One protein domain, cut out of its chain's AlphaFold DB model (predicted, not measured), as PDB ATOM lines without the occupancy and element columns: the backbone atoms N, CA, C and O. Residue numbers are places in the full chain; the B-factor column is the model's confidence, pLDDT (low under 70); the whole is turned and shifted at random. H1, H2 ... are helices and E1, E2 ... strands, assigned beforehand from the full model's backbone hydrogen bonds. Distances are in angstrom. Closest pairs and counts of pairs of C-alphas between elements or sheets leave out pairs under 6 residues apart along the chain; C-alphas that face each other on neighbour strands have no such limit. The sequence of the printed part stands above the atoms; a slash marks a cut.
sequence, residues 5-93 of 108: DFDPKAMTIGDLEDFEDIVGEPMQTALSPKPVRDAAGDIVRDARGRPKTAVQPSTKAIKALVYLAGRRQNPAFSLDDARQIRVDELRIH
ATOM      1  N   ASP A   5      12.373  37.901  99.230       69.69
ATOM      2  CA  ASP A   5      12.922  36.755  99.934       69.69
ATOM      3  C   ASP A   5      11.798  35.744 100.181       69.69
ATOM      4  O   ASP A   5      10.755  36.077 100.757       69.69
ATOM      5  N   PHE A   6      11.989  34.525  99.683       71.69
ATOM      6  CA  PHE A   6      11.049  33.428  99.852       71.69
ATOM      7  C   PHE A   6      11.682  32.300 100.673       71.69
ATOM      8  O   PHE A   6      12.617  31.644 100.204       71.69
ATOM      9  N   ASP A   7      11.101  32.042 101.850       75.12
ATOM     10  CA  ASP A   7      11.377  30.882 102.702       75.12
ATOM     11  C   ASP A   7      10.146  29.948 102.758       75.12
ATOM     12  O   ASP A   7       9.132  30.296 103.383       75.12
ATOM     13  N   PRO A   8      10.215  28.748 102.150       72.00
ATOM     14  CA  PRO A   8       9.117  27.788 102.168       72.00
ATOM     15  C   PRO A   8       8.802  27.222 103.563       72.00
ATOM     16  O   PRO A   8       7.686  26.758 103.785       72.00
ATOM     17  N   LYS A   9       9.728  27.271 104.534       77.56
ATOM     18  CA  LYS A   9       9.469  26.797 105.913       77.56
ATOM     19  C   LYS A   9       8.590  27.747 106.707       77.56
ATOM     20  O   LYS A   9       7.928  27.336 107.656       77.56
ATOM     21  N   ALA A  10       8.584  29.017 106.326       82.00
ATOM     22  CA  ALA A  10       7.784  30.026 106.986       82.00
ATOM     23  C   ALA A  10       6.325  30.024 106.495       82.00
ATOM     24  O   ALA A  10       5.570  30.905 106.899       82.00
ATOM     25  N   MET A  11       5.933  29.127 105.588       84.94
ATOM     26  CA  MET A  11       4.593  29.104 105.004       84.94
ATOM     27  C   MET A  11       3.538  28.589 105.980       84.94
ATOM     28  O   MET A  11       3.752  27.633 106.725       84.94
ATOM     29  N   THR A  12       2.372  29.221 105.945       90.56
ATOM     30  CA  THR A  12       1.171  28.737 106.620       90.56
ATOM     31  C   THR A  12       0.436  27.719 105.748       90.56
ATOM     32  O   THR A  12       0.679  27.622 104.547       90.56
ATOM     33  N   ILE A  13      -0.505  26.977 106.340       92.31
ATOM     34  CA  ILE A  13      -1.383  26.066 105.585       92.31
ATOM     35  C   ILE A  13      -2.166  26.839 104.512       92.31
ATOM     36  O   ILE A  13      -2.222  26.388 103.376       92.31
ATOM     37  N   GLY A  14      -2.667  28.035 104.838       93.38
ATOM     38  CA  GLY A  14      -3.371  28.881 103.870       93.38
ATOM     39  C   GLY A  14      -2.489  29.314 102.695       93.38
ATOM     40  O   GLY A  14      -2.962  29.361 101.569       93.38
ATOM     41  N   ASP A  15      -1.189  29.549 102.914       92.19
ATOM     42  CA  ASP A  15      -0.269  29.855 101.808       92.19
ATOM     43  C   ASP A  15      -0.067  28.648 100.873       92.19
ATOM     44  O   ASP A  15       0.160  28.816  99.674       92.19
ATOM     45  N   LEU A  16      -0.114  27.427 101.415       92.88
ATOM     46  CA  LEU A  16      -0.011  26.196 100.629       92.88
ATOM     47  C   LEU A  16      -1.289  25.941  99.820       92.88
ATOM     48  O   LEU A  16      -1.187  25.536  98.662       92.88
ATOM     49  N   GLU A  17      -2.459  26.221 100.398       95.31
ATOM     50  CA  GLU A  17      -3.755  26.172  99.707       95.31
ATOM     51  C   GLU A  17      -3.814  27.211  98.577       95.31
ATOM     52  O   GLU A  17      -4.037  26.847  97.423       95.31
ATOM     53  N   ASP A  18      -3.484  28.477  98.868       94.19
ATOM     54  CA  ASP A  18      -3.417  29.552  97.868       94.19
ATOM     55  C   ASP A  18      -2.447  29.190  96.725       94.19
ATOM     56  O   ASP A  18      -2.713  29.458  95.550       94.19
ATOM     57  N   PHE A  19      -1.302  28.570  97.044       94.75
ATOM     58  CA  PHE A  19      -0.369  28.093  96.025       94.75
ATOM     59  C   PHE A  19      -1.016  27.049  95.113       94.75
ATOM     60  O   PHE A  19      -0.912  27.158  93.887       94.75
ATOM     61  N   GLU A  20      -1.649  26.030  95.695       95.94
ATOM     62  CA  GLU A  20      -2.280  24.949  94.943       95.94
ATOM     63  C   GLU A  20      -3.403  25.481  94.046       95.94
ATOM     64  O   GLU A  20      -3.446  25.128  92.868       95.94
ATOM     65  N   ASP A  21      -4.206  26.428  94.530       96.19
ATOM     66  CA  ASP A  21      -5.249  27.095  93.743       96.19
ATOM     67  C   ASP A  21      -4.682  27.845  92.524       96.19
ATOM     68  O   ASP A  21      -5.261  27.833  91.432       96.19
ATOM     69  N   ILE A  22      -3.520  28.490  92.670       94.88
ATOM     70  CA  ILE A  22      -2.880  29.247  91.582       94.88
ATOM     71  C   ILE A  22      -2.213  28.319  90.557       94.88
ATOM     72  O   ILE A  22      -2.215  28.599  89.347       94.88
ATOM     73  N   VAL A  23      -1.556  27.262  91.032       95.50
ATOM     74  CA  VAL A  23      -0.672  26.423  90.213       95.50
ATOM     75  C   VAL A  23      -1.416  25.220  89.633       95.50
ATOM     76  O   VAL A  23      -1.131  24.832  88.497       95.50
ATOM     77  N   GLY A  24      -2.417  24.708  90.349       95.88
ATOM     78  CA  GLY A  24      -3.205  23.522  90.011       95.88
ATOM     79  C   GLY A  24      -2.562  22.202  90.445       95.88
ATOM     80  O   GLY A  24      -3.010  21.142  90.014       95.88
ATOM     81  N   GLU A  25      -1.492  22.253  91.241       95.06
ATOM     82  CA  GLU A  25      -0.850  21.082  91.839       95.06
ATOM     83  C   GLU A  25      -0.204  21.453  93.188       95.06
ATOM     84  O   GLU A  25       0.188  22.613  93.376       95.06
ATOM     85  N   PRO A  26      -0.023  20.485  94.106       93.50
ATOM     86  CA  PRO A  26       0.616  20.737  95.390       93.50
ATOM     87  C   PRO A  26       2.033  21.294  95.240       93.50
ATOM     88  O   PRO A  26       2.805  20.849  94.381       93.50
ATOM     89  N   MET A  27       2.431  22.196  96.143       89.62
ATOM     90  CA  MET A  27       3.767  22.809  96.140       89.62
ATOM     91  C   MET A  27       4.901  21.783  96.088       89.62
ATOM     92  O   MET A  27       5.867  21.957  95.343       89.62
ATOM     93  N   GLN A  28       4.780  20.688  96.837       87.88
ATOM     94  CA  GLN A  28       5.803  19.645  96.871       87.88
ATOM     95  C   GLN A  28       5.988  18.961  95.508       87.88
ATOM     96  O   GLN A  28       7.111  18.616  95.139       87.88
ATOM     97  N   THR A  29       4.913  18.822  94.732       90.50
ATOM     98  CA  THR A  29       4.959  18.304  93.361       90.50
ATOM     99  C   THR A  29       5.569  19.339  92.418       90.50
ATOM    100  O   THR A  29       6.512  19.022  91.686       90.50
ATOM    101  N   ALA A  30       5.107  20.592  92.495       89.50
ATOM    102  CA  ALA A  30       5.566  21.690  91.645       89.50
ATOM    103  C   ALA A  30       7.070  21.989  91.796       89.50
ATOM    104  O   ALA A  30       7.730  22.355  90.819       89.50
ATOM    105  N   LEU A  31       7.611  21.827  93.008       87.25
ATOM    106  CA  LEU A  31       9.010  22.109  93.350       87.25
ATOM    107  C   LEU A  31       9.881  20.848  93.459       87.25
ATOM    108  O   LEU A  31      11.054  20.936  93.822       87.25
ATOM    109  N   SER A  32       9.339  19.675  93.132       87.12
ATOM    110  CA  SER A  32      10.119  18.437  93.137       87.12
ATOM    111  C   SER A  32      11.269  18.493  92.112       87.12
ATOM    112  O   SER A  32      11.076  18.968  90.986       87.12
ATOM    113  N   PRO A  33      12.480  18.007  92.456       87.25
ATOM    114  CA  PRO A  33      13.570  17.906  91.494       87.25
ATOM    115  C   PRO A  33      13.198  16.973  90.337       87.25
ATOM    116  O   PRO A  33      12.837  15.815  90.550       87.25
ATOM    117  N   LYS A  34      13.340  17.452  89.099       87.44
ATOM    118  CA  LYS A  34      13.062  16.680  87.878       87.44
ATOM    119  C   LYS A  34      14.367  16.352  87.148       87.44
ATOM    120  O   LYS A  34      15.318  17.130  87.245       87.44
ATOM    121  N   PRO A  35      14.451  15.216  86.426       91.25
ATOM    122  CA  PRO A  35      15.616  14.902  85.610       91.25
ATOM    123  C   PRO A  35      15.908  16.022  84.611       91.25
ATOM    124  O   PRO A  35      15.026  16.440  83.861       91.25
ATOM    125  N   VAL A  36      17.152  16.487  84.600       91.06
ATOM    126  CA  VAL A  36      17.638  17.452  83.619       91.06
ATOM    127  C   VAL A  36      17.717  16.749  82.275       91.06
ATOM    128  O   VAL A  36      18.293  15.665  82.167       91.06
ATOM    129  N   ARG A  37      17.137  17.377  81.256       91.56
ATOM    130  CA  ARG A  37      17.222  16.925  79.871       91.56
ATOM    131  C   ARG A  37      18.150  17.837  79.082       91.56
ATOM    132  O   ARG A  37      18.186  19.039  79.341       91.56
ATOM    133  N   ASP A  38      18.915  17.262  78.167       91.06
ATOM    134  CA  ASP A  38      19.716  18.025  77.213       91.06
ATOM    135  C   ASP A  38      18.868  18.517  76.022       91.06
ATOM    136  O   ASP A  38      17.648  18.342  75.983       91.06
ATOM    137  N   ALA A  39      19.517  19.159  75.046       91.62
ATOM    138  CA  ALA A  39      18.855  19.702  73.859       91.62
ATOM    139  C   ALA A  39      18.233  18.628  72.944       91.62
ATOM    140  O   ALA A  39      17.342  18.953  72.162       91.62
ATOM    141  N   ALA A  40      18.680  17.371  73.035       91.88
ATOM    142  CA  ALA A  40      18.101  16.245  72.307       91.88
ATOM    143  C   ALA A  40      16.904  15.624  73.054       91.88
ATOM    144  O   ALA A  40      16.167  14.818  72.489       91.88
ATOM    145  N   GLY A  41      16.673  16.036  74.306       89.81
ATOM    146  CA  GLY A  41      15.622  15.514  75.174       89.81
ATOM    147  C   GLY A  41      16.070  14.336  76.042       89.81
ATOM    148  O   GLY A  41      15.247  13.804  76.800       89.81
ATOM    149  N   ASP A  42      17.347  13.956  75.981       92.69
ATOM    150  CA  ASP A  42      17.911  12.840  76.733       92.69
ATOM    151  C   ASP A  42      18.224  13.240  78.175       92.69
ATOM    152  O   ASP A  42      18.554  14.385  78.481       92.69
ATOM    153  N   ILE A  43      18.098  12.284  79.101       93.25
ATOM    154  CA  ILE A  43      18.388  12.523  80.519       93.25
ATOM    155  C   ILE A  43      19.896  12.675  80.709       93.25
ATOM    156  O   ILE A  43      20.658  11.726  80.505       93.25
ATOM    157  N   VAL A  44      20.306  13.834  81.218       93.69
ATOM    158  CA  VAL A  44      21.686  14.100  81.624       93.69
ATOM    159  C   VAL A  44      22.012  13.251  82.849       93.69
ATOM    160  O   VAL A  44      21.275  13.260  83.838       93.69
ATOM    161  N   ARG A  45      23.127  12.515  82.806       93.38
ATOM    162  CA  ARG A  45      23.580  11.642  83.901       93.38
ATOM    163  C   ARG A  45      24.867  12.159  84.545       93.38
ATOM    164  O   ARG A  45      25.681  12.799  83.887       93.38
ATOM    165  N   ASP A  46      25.037  11.890  85.836       90.19
ATOM    166  CA  ASP A  46      26.275  12.152  86.573       90.19
ATOM    167  C   ASP A  46      27.376  11.130  86.218       90.19
ATOM    168  O   ASP A  46      27.141  10.147  85.513       90.19
ATOM    169  N   ALA A  47      28.590  11.325  86.746       89.81
ATOM    170  CA  ALA A  47      29.722  10.411  86.536       89.81
ATOM    171  C   ALA A  47      29.479   8.974  87.052       89.81
ATOM    172  O   ALA A  47      30.250   8.070  86.747       89.81
ATOM    173  N   ARG A  48      28.417   8.752  87.839       89.88
ATOM    174  CA  ARG A  48      27.991   7.446  88.364       89.88
ATOM    175  C   ARG A  48      26.825   6.855  87.562       89.88
ATOM    176  O   ARG A  48      26.267   5.838  87.963       89.88
ATOM    177  N   GLY A  49      26.428   7.490  86.457       89.69
ATOM    178  CA  GLY A  49      25.328   7.058  85.598       89.69
ATOM    179  C   GLY A  49      23.928   7.360  86.145       89.69
ATOM    180  O   GLY A  49      22.945   6.899  85.559       89.69
ATOM    181  N   ARG A  50      23.789   8.125  87.236       89.75
ATOM    182  CA  ARG A  50      22.482   8.500  87.808       89.75
ATOM    183  C   ARG A  50      21.927   9.745  87.112       89.75
ATOM    184  O   ARG A  50      22.719  10.607  86.749       89.75
ATOM    185  N   PRO A  51      20.600   9.890  86.949       91.69
ATOM    186  CA  PRO A  51      20.006  11.124  86.443       91.69
ATOM    187  C   PRO A  51      20.428  12.335  87.277       91.69
ATOM    188  O   PRO A  51      20.253  12.341  88.496       91.69
ATOM    189  N   LYS A  52      20.945  13.371  86.619       92.75
ATOM    190  CA  LYS A  52      21.085  14.687  87.234       92.75
ATOM    191  C   LYS A  52      19.685  15.268  87.377       92.75
ATOM    192  O   LYS A  52      18.943  15.315  86.399       92.75
ATOM    193  N   THR A  53      19.317  15.703  88.572       89.94
ATOM    194  CA  THR A  53      18.036  16.364  88.824       89.94
ATOM    195  C   THR A  53      18.254  17.843  89.114       89.94
ATOM    196  O   THR A  53      19.316  18.249  89.582       89.94
ATOM    197  N   ALA A  54      17.259  18.659  88.788       85.25
ATOM    198  CA  ALA A  54      17.214  20.065  89.156       85.25
ATOM    199  C   ALA A  54      15.773  20.461  89.467       85.25
ATOM    200  O   ALA A  54      14.828  19.929  88.881       85.25
ATOM    201  N   VAL A  55      15.605  21.413  90.379       83.81
ATOM    202  CA  VAL A  55      14.306  22.045  90.611       83.81
ATOM    203  C   VAL A  55      14.095  23.073  89.503       83.81
ATOM    204  O   VAL A  55      14.853  24.029  89.378       83.81
ATOM    205  N   GLN A  56      13.089  22.838  88.665       83.94
ATOM    206  CA  GLN A  56      12.685  23.749  87.594       83.94
ATOM    207  C   GLN A  56      11.206  24.090  87.788       83.94
ATOM    208  O   GLN A  56      10.339  23.396  87.246       83.94
ATOM    209  N   PRO A  57      10.900  25.106  88.611       85.50
ATOM    210  CA  PRO A  57       9.526  25.503  88.855       85.50
ATOM    211  C   PRO A  57       8.922  26.088  87.578       85.50
ATOM    212  O   PRO A  57       9.588  26.781  86.807       85.50
ATOM    213  N   SER A  58       7.635  25.826  87.352       90.25
ATOM    214  CA  SER A  58       6.904  26.461  86.255       90.25
ATOM    215  C   SER A  58       6.793  27.972  86.485       90.25
ATOM    216  O   SER A  58       6.837  28.451  87.618       90.25
ATOM    217  N   THR A  59       6.561  28.749  85.426       91.00
ATOM    218  CA  THR A  59       6.319  30.196  85.564       91.00
ATOM    219  C   THR A  59       5.119  30.493  86.468       91.00
ATOM    220  O   THR A  59       5.118  31.490  87.187       91.00
ATOM    221  N   LYS A  60       4.104  29.614  86.479       92.81
ATOM    222  CA  LYS A  60       2.974  29.722  87.412       92.81
ATOM    223  C   LYS A  60       3.421  29.531  88.857       92.81
ATOM    224  O   LYS A  60       3.031  30.340  89.690       92.81
ATOM    225  N   ALA A  61       4.251  28.521  89.123       91.44
ATOM    226  CA  ALA A  61       4.807  28.287  90.449       91.44
ATOM    227  C   ALA A  61       5.632  29.492  90.913       91.44
ATOM    228  O   ALA A  61       5.362  30.021  91.980       91.44
ATOM    229  N   ILE A  62       6.541  30.008  90.077       89.94
ATOM    230  CA  ILE A  62       7.327  31.213  90.400       89.94
ATOM    231  C   ILE A  62       6.403  32.388  90.742       89.94
ATOM    232  O   ILE A  62       6.564  33.011  91.786       89.94
ATOM    233  N   LYS A  63       5.391  32.661  89.910       92.50
ATOM    234  CA  LYS A  63       4.422  33.738  90.161       92.50
ATOM    235  C   LYS A  63       3.672  33.552  91.486       92.50
ATOM    236  O   LYS A  63       3.469  34.531  92.195       92.50
ATOM    237  N   ALA A  64       3.262  32.326  91.815       92.62
ATOM    238  CA  ALA A  64       2.598  32.024  93.082       92.62
ATOM    239  C   ALA A  64       3.524  32.297  94.277       92.62
ATOM    240  O   ALA A  64       3.115  32.961  95.221       92.62
ATOM    241  N   LEU A  65       4.793  31.879  94.201       89.81
ATOM    242  CA  LEU A  65       5.784  32.160  95.247       89.81
ATOM    243  C   LEU A  65       5.991  33.665  95.453       89.81
ATOM    244  O   LEU A  65       6.013  34.139  96.587       89.81
ATOM    245  N   VAL A  66       6.091  34.425  94.358       90.31
ATOM    246  CA  VAL A  66       6.226  35.889  94.396       90.31
ATOM    247  C   VAL A  66       5.004  36.541  95.031       90.31
ATOM    248  O   VAL A  66       5.148  37.410  95.888       90.31
ATOM    249  N   TYR A  67       3.807  36.110  94.634       92.56
ATOM    250  CA  TYR A  67       2.555  36.583  95.211       92.56
ATOM    251  C   TYR A  67       2.500  36.355  96.722       92.56
ATOM    252  O   TYR A  67       2.259  37.302  97.468       92.56
ATOM    253  N   LEU A  68       2.797  35.139  97.178       90.94
ATOM    254  CA  LEU A  68       2.764  34.786  98.596       90.94
ATOM    255  C   LEU A  68       3.809  35.573  99.396       90.94
ATOM    256  O   LEU A  68       3.486  36.155 100.430       90.94
ATOM    257  N   ALA A  69       5.043  35.673  98.897       88.44
ATOM    258  CA  ALA A  69       6.090  36.458  99.550       88.44
ATOM    259  C   ALA A  69       5.729  37.955  99.634       88.44
ATOM    260  O   ALA A  69       5.907  38.577 100.684       88.44
ATOM    261  N   GLY A  70       5.164  38.523  98.562       88.12
ATOM    262  CA  GLY A  70       4.707  39.912  98.531       88.12
ATOM    263  C   GLY A  70       3.538  40.168  99.482       88.12
ATOM    264  O   GLY A  70       3.550  41.152 100.224       88.12
ATOM    265  N   ARG A  71       2.567  39.249  99.536       90.25
ATOM    266  CA  ARG A  71       1.362  39.381 100.366       90.25
ATOM    267  C   ARG A  71       1.659  39.390 101.864       90.25
ATOM    268  O   ARG A  71       0.981  40.080 102.621       90.25
ATOM    269  N   ARG A  72       2.709  38.680 102.293       84.25
ATOM    270  CA  ARG A  72       3.167  38.672 103.694       84.25
ATOM    271  C   ARG A  72       3.649  40.036 104.174       84.25
ATOM    272  O   ARG A  72       3.478  40.363 105.344       84.25
ATOM    273  N   GLN A  73       4.258  40.817 103.285       84.56
ATOM    274  CA  GLN A  73       4.744  42.163 103.595       84.56
ATOM    275  C   GLN A  73       3.676  43.227 103.313       84.56
ATOM    276  O   GLN A  73       3.614  44.246 103.996       84.56
ATOM    277  N   ASN A  74       2.827  42.981 102.316       87.31
ATOM    278  CA  ASN A  74       1.750  43.863 101.904       87.31
ATOM    279  C   ASN A  74       0.491  43.041 101.569       87.31
ATOM    280  O   ASN A  74       0.393  42.524 100.459       87.31
ATOM    281  N   PRO A  75      -0.516  42.981 102.456       87.81
ATOM    282  CA  PRO A  75      -1.742  42.218 102.212       87.81
ATOM    283  C   PRO A  75      -2.526  42.616 100.949       87.81
ATOM    284  O   PRO A  75      -3.336  41.822 100.474       87.81
ATOM    285  N   ALA A  76      -2.299  43.824 100.413       92.38
ATOM    286  CA  ALA A  76      -2.905  44.305  99.171       92.38
ATOM    287  C   ALA A  76      -2.139  43.882  97.902       92.38
ATOM    288  O   ALA A  76      -2.599  44.172  96.800       92.38
ATOM    289  N   PHE A  77      -0.982  43.227  98.041       91.12
ATOM    290  CA  PHE A  77      -0.198  42.725  96.915       91.12
ATOM    291  C   PHE A  77      -1.014  41.709  96.116       91.12
ATOM    292  O   PHE A  77      -1.540  40.745  96.672       91.12
ATOM    293  N   SER A  78      -1.124  41.933  94.811       93.75
ATOM    294  CA  SER A  78      -1.966  41.149  93.916       93.75
ATOM    295  C   SER A  78      -1.159  40.194  93.034       93.75
ATOM    296  O   SER A  78       0.060  40.289  92.883       93.75
ATOM    297  N   LEU A  79      -1.861  39.261  92.387       91.75
ATOM    298  CA  LEU A  79      -1.259  38.390  91.374       91.75
ATOM    299  C   LEU A  79      -0.767  39.150  90.141       91.75
ATOM    300  O   LEU A  79       0.101  38.634  89.435       91.75
ATOM    301  N   ASP A  80      -1.331  40.320  89.847       93.19
ATOM    302  CA  ASP A  80      -0.870  41.150  88.738       93.19
ATOM    303  C   ASP A  80       0.405  41.905  89.110       93.19
ATOM    304  O   ASP A  80       1.314  41.967  88.282       93.19
ATOM    305  N   ASP A  81       0.546  42.337  90.368       90.88
ATOM    306  CA  ASP A  81       1.809  42.883  90.881       90.88
ATOM    307  C   ASP A  81       2.930  41.844  90.769       90.88
ATOM    308  O   ASP A  81       4.012  42.143  90.266       90.88
ATOM    309  N   ALA A  82       2.643  40.583  91.119       90.31
ATOM    310  CA  ALA A  82       3.595  39.478  90.994       90.31
ATOM    311  C   ALA A  82       4.117  39.273  89.557       90.31
ATOM    312  O   ALA A  82       5.252  38.838  89.372       90.31
ATOM    313  N   ARG A  83       3.313  39.580  88.525       90.75
ATOM    314  CA  ARG A  83       3.720  39.445  87.110       90.75
ATOM    315  C   ARG A  83       4.688  40.529  86.657       90.75
ATOM    316  O   ARG A  83       5.387  40.319  85.670       90.75
ATOM    317  N   GLN A  84       4.684  41.678  87.324       90.62
ATOM    318  CA  GLN A  84       5.545  42.808  86.974       90.62
ATOM    319  C   GLN A  84       6.944  42.682  87.586       90.62
ATOM    320  O   GLN A  84       7.837  43.455  87.244       90.62
ATOM    321  N   ILE A  85       7.149  41.707  88.476       85.94
ATOM    322  CA  ILE A  85       8.430  41.514  89.148       85.94
ATOM    323  C   ILE A  85       9.421  40.855  88.208       85.94
ATOM    324  O   ILE A  85       9.146  39.837  87.566       85.94
ATOM    325  N   ARG A  86      10.602  41.462  88.130       84.31
ATOM    326  CA  ARG A  86      11.674  40.968  87.284       84.31
ATOM    327  C   ARG A  86      12.348  39.768  87.936       84.31
ATOM    328  O   ARG A  86      12.557  39.721  89.144       84.31
ATOM    329  N   VAL A  87      12.735  38.800  87.111       77.44
ATOM    330  CA  VAL A  87      13.346  37.548  87.582       77.44
ATOM    331  C   VAL A  87      14.688  37.787  88.285       77.44
ATOM    332  O   VAL A  87      15.026  37.053  89.206       77.44
ATOM    333  N   ASP A  88      15.433  38.829  87.903       80.94
ATOM    334  CA  ASP A  88      16.706  39.206  88.532       80.94
ATOM    335  C   ASP A  88      16.552  39.822  89.934       80.94
ATOM    336  O   ASP A  88      17.538  39.952  90.659       80.94
ATOM    337  N   GLU A  89      15.328  40.151  90.347       76.75
ATOM    338  CA  GLU A  89      15.008  40.676  91.680       76.75
ATOM    339  C   GLU A  89      14.593  39.579  92.676       76.75
ATOM    340  O   GLU A  89      14.411  39.852  93.866       76.75
ATOM    341  N   LEU A  90      14.459  38.332  92.211       74.50
ATOM    342  CA  LEU A  90      14.009  37.203  93.019       74.50
ATOM    343  C   LEU A  90      15.176  36.522  93.732       74.50
ATOM    344  O   LEU A  90      16.151  36.104  93.104       74.50
ATOM    345  N   ARG A  91      15.041  36.329  95.047       74.25
ATOM    346  CA  ARG A  91      15.903  35.431  95.818       74.25
ATOM    347  C   ARG A  91      15.071  34.300  96.396       74.25
ATOM    348  O   ARG A  91      14.240  34.500  97.274       74.25
ATOM    349  N   ILE A  92      15.302  33.101  95.876       67.12
ATOM    350  CA  ILE A  92      14.627  31.890  96.332       67.12
ATOM    351  C   ILE A  92      15.605  31.131  97.217       67.12
ATOM    352  O   ILE A  92      16.610  30.609  96.729       67.12
ATOM    353  N   HIS A  93      15.309  31.067  98.512       66.81
ATOM    354  CA  HIS A  93      16.070  30.265  99.456       66.81
ATOM    355  C   HIS A  93      15.506  28.843  99.448       66.81
ATOM    356  O   HIS A  93      14.593  28.501 100.193       66.81
TER     357      HIS A  93
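What this domain is: This is residues 5 to 93 of the 108 residues of an uncharacterized protein of Frankia sp. EUN1f (UniProt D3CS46). A small helical body, with H1 and H4 packed on the longest helix, H3, has a long loop, residues 31 to 58, that reaches away and folds back, making the length. Residues 5 to 6 pair in parallel with residues 91 to 92 of E1. The 89 printed residues, under half in named elements, run H1, H2, H3, H4, E1: mostly helix, loose, radius of gyration of the C-alphas 15.3 A, spans 48 by 27 by 22 A.

How they stand to each other: H3, residues 59 to 73, touches H1, residues 13 to 23, at C-alphas 60 and 23, 5.7 A apart; they run opposite ways at a shallow tilt of 34.8 degrees, only just short of steep. H4, residues 79 to 84, touches H3 about perpendicular, at 74 degrees; the closest C-alphas, of Ala 82 and Tyr 67, are 5.2 A apart. H2, residues 27 to 30, touches H1; the closest C-alphas, of Met 27 and Glu 20, are 6.5 A apart. E1, residues 90 to 92, pairs with no named strand and is near H3. Every O i to N i+4 pair is within hydrogen-bond range in H1, 10 of 11 in H3 and 1 of 2 in H4; H2 is too short for one.

Where its parts are: H3 is 21.7 A long, from C-alpha 59 at (6.319, 30.196, 85.564); H1 is 15.4 A. E1 ends at C-alpha 92, (14.627, 31.890, 96.332).

The domain as a whole: The C-alphas farthest apart, of Arg 48 and Ala 76, are 49.3 A apart. The link H2 to H3 is long, and the printed part has no cut. Residues 5, 92 and 93 have pLDDT under 70.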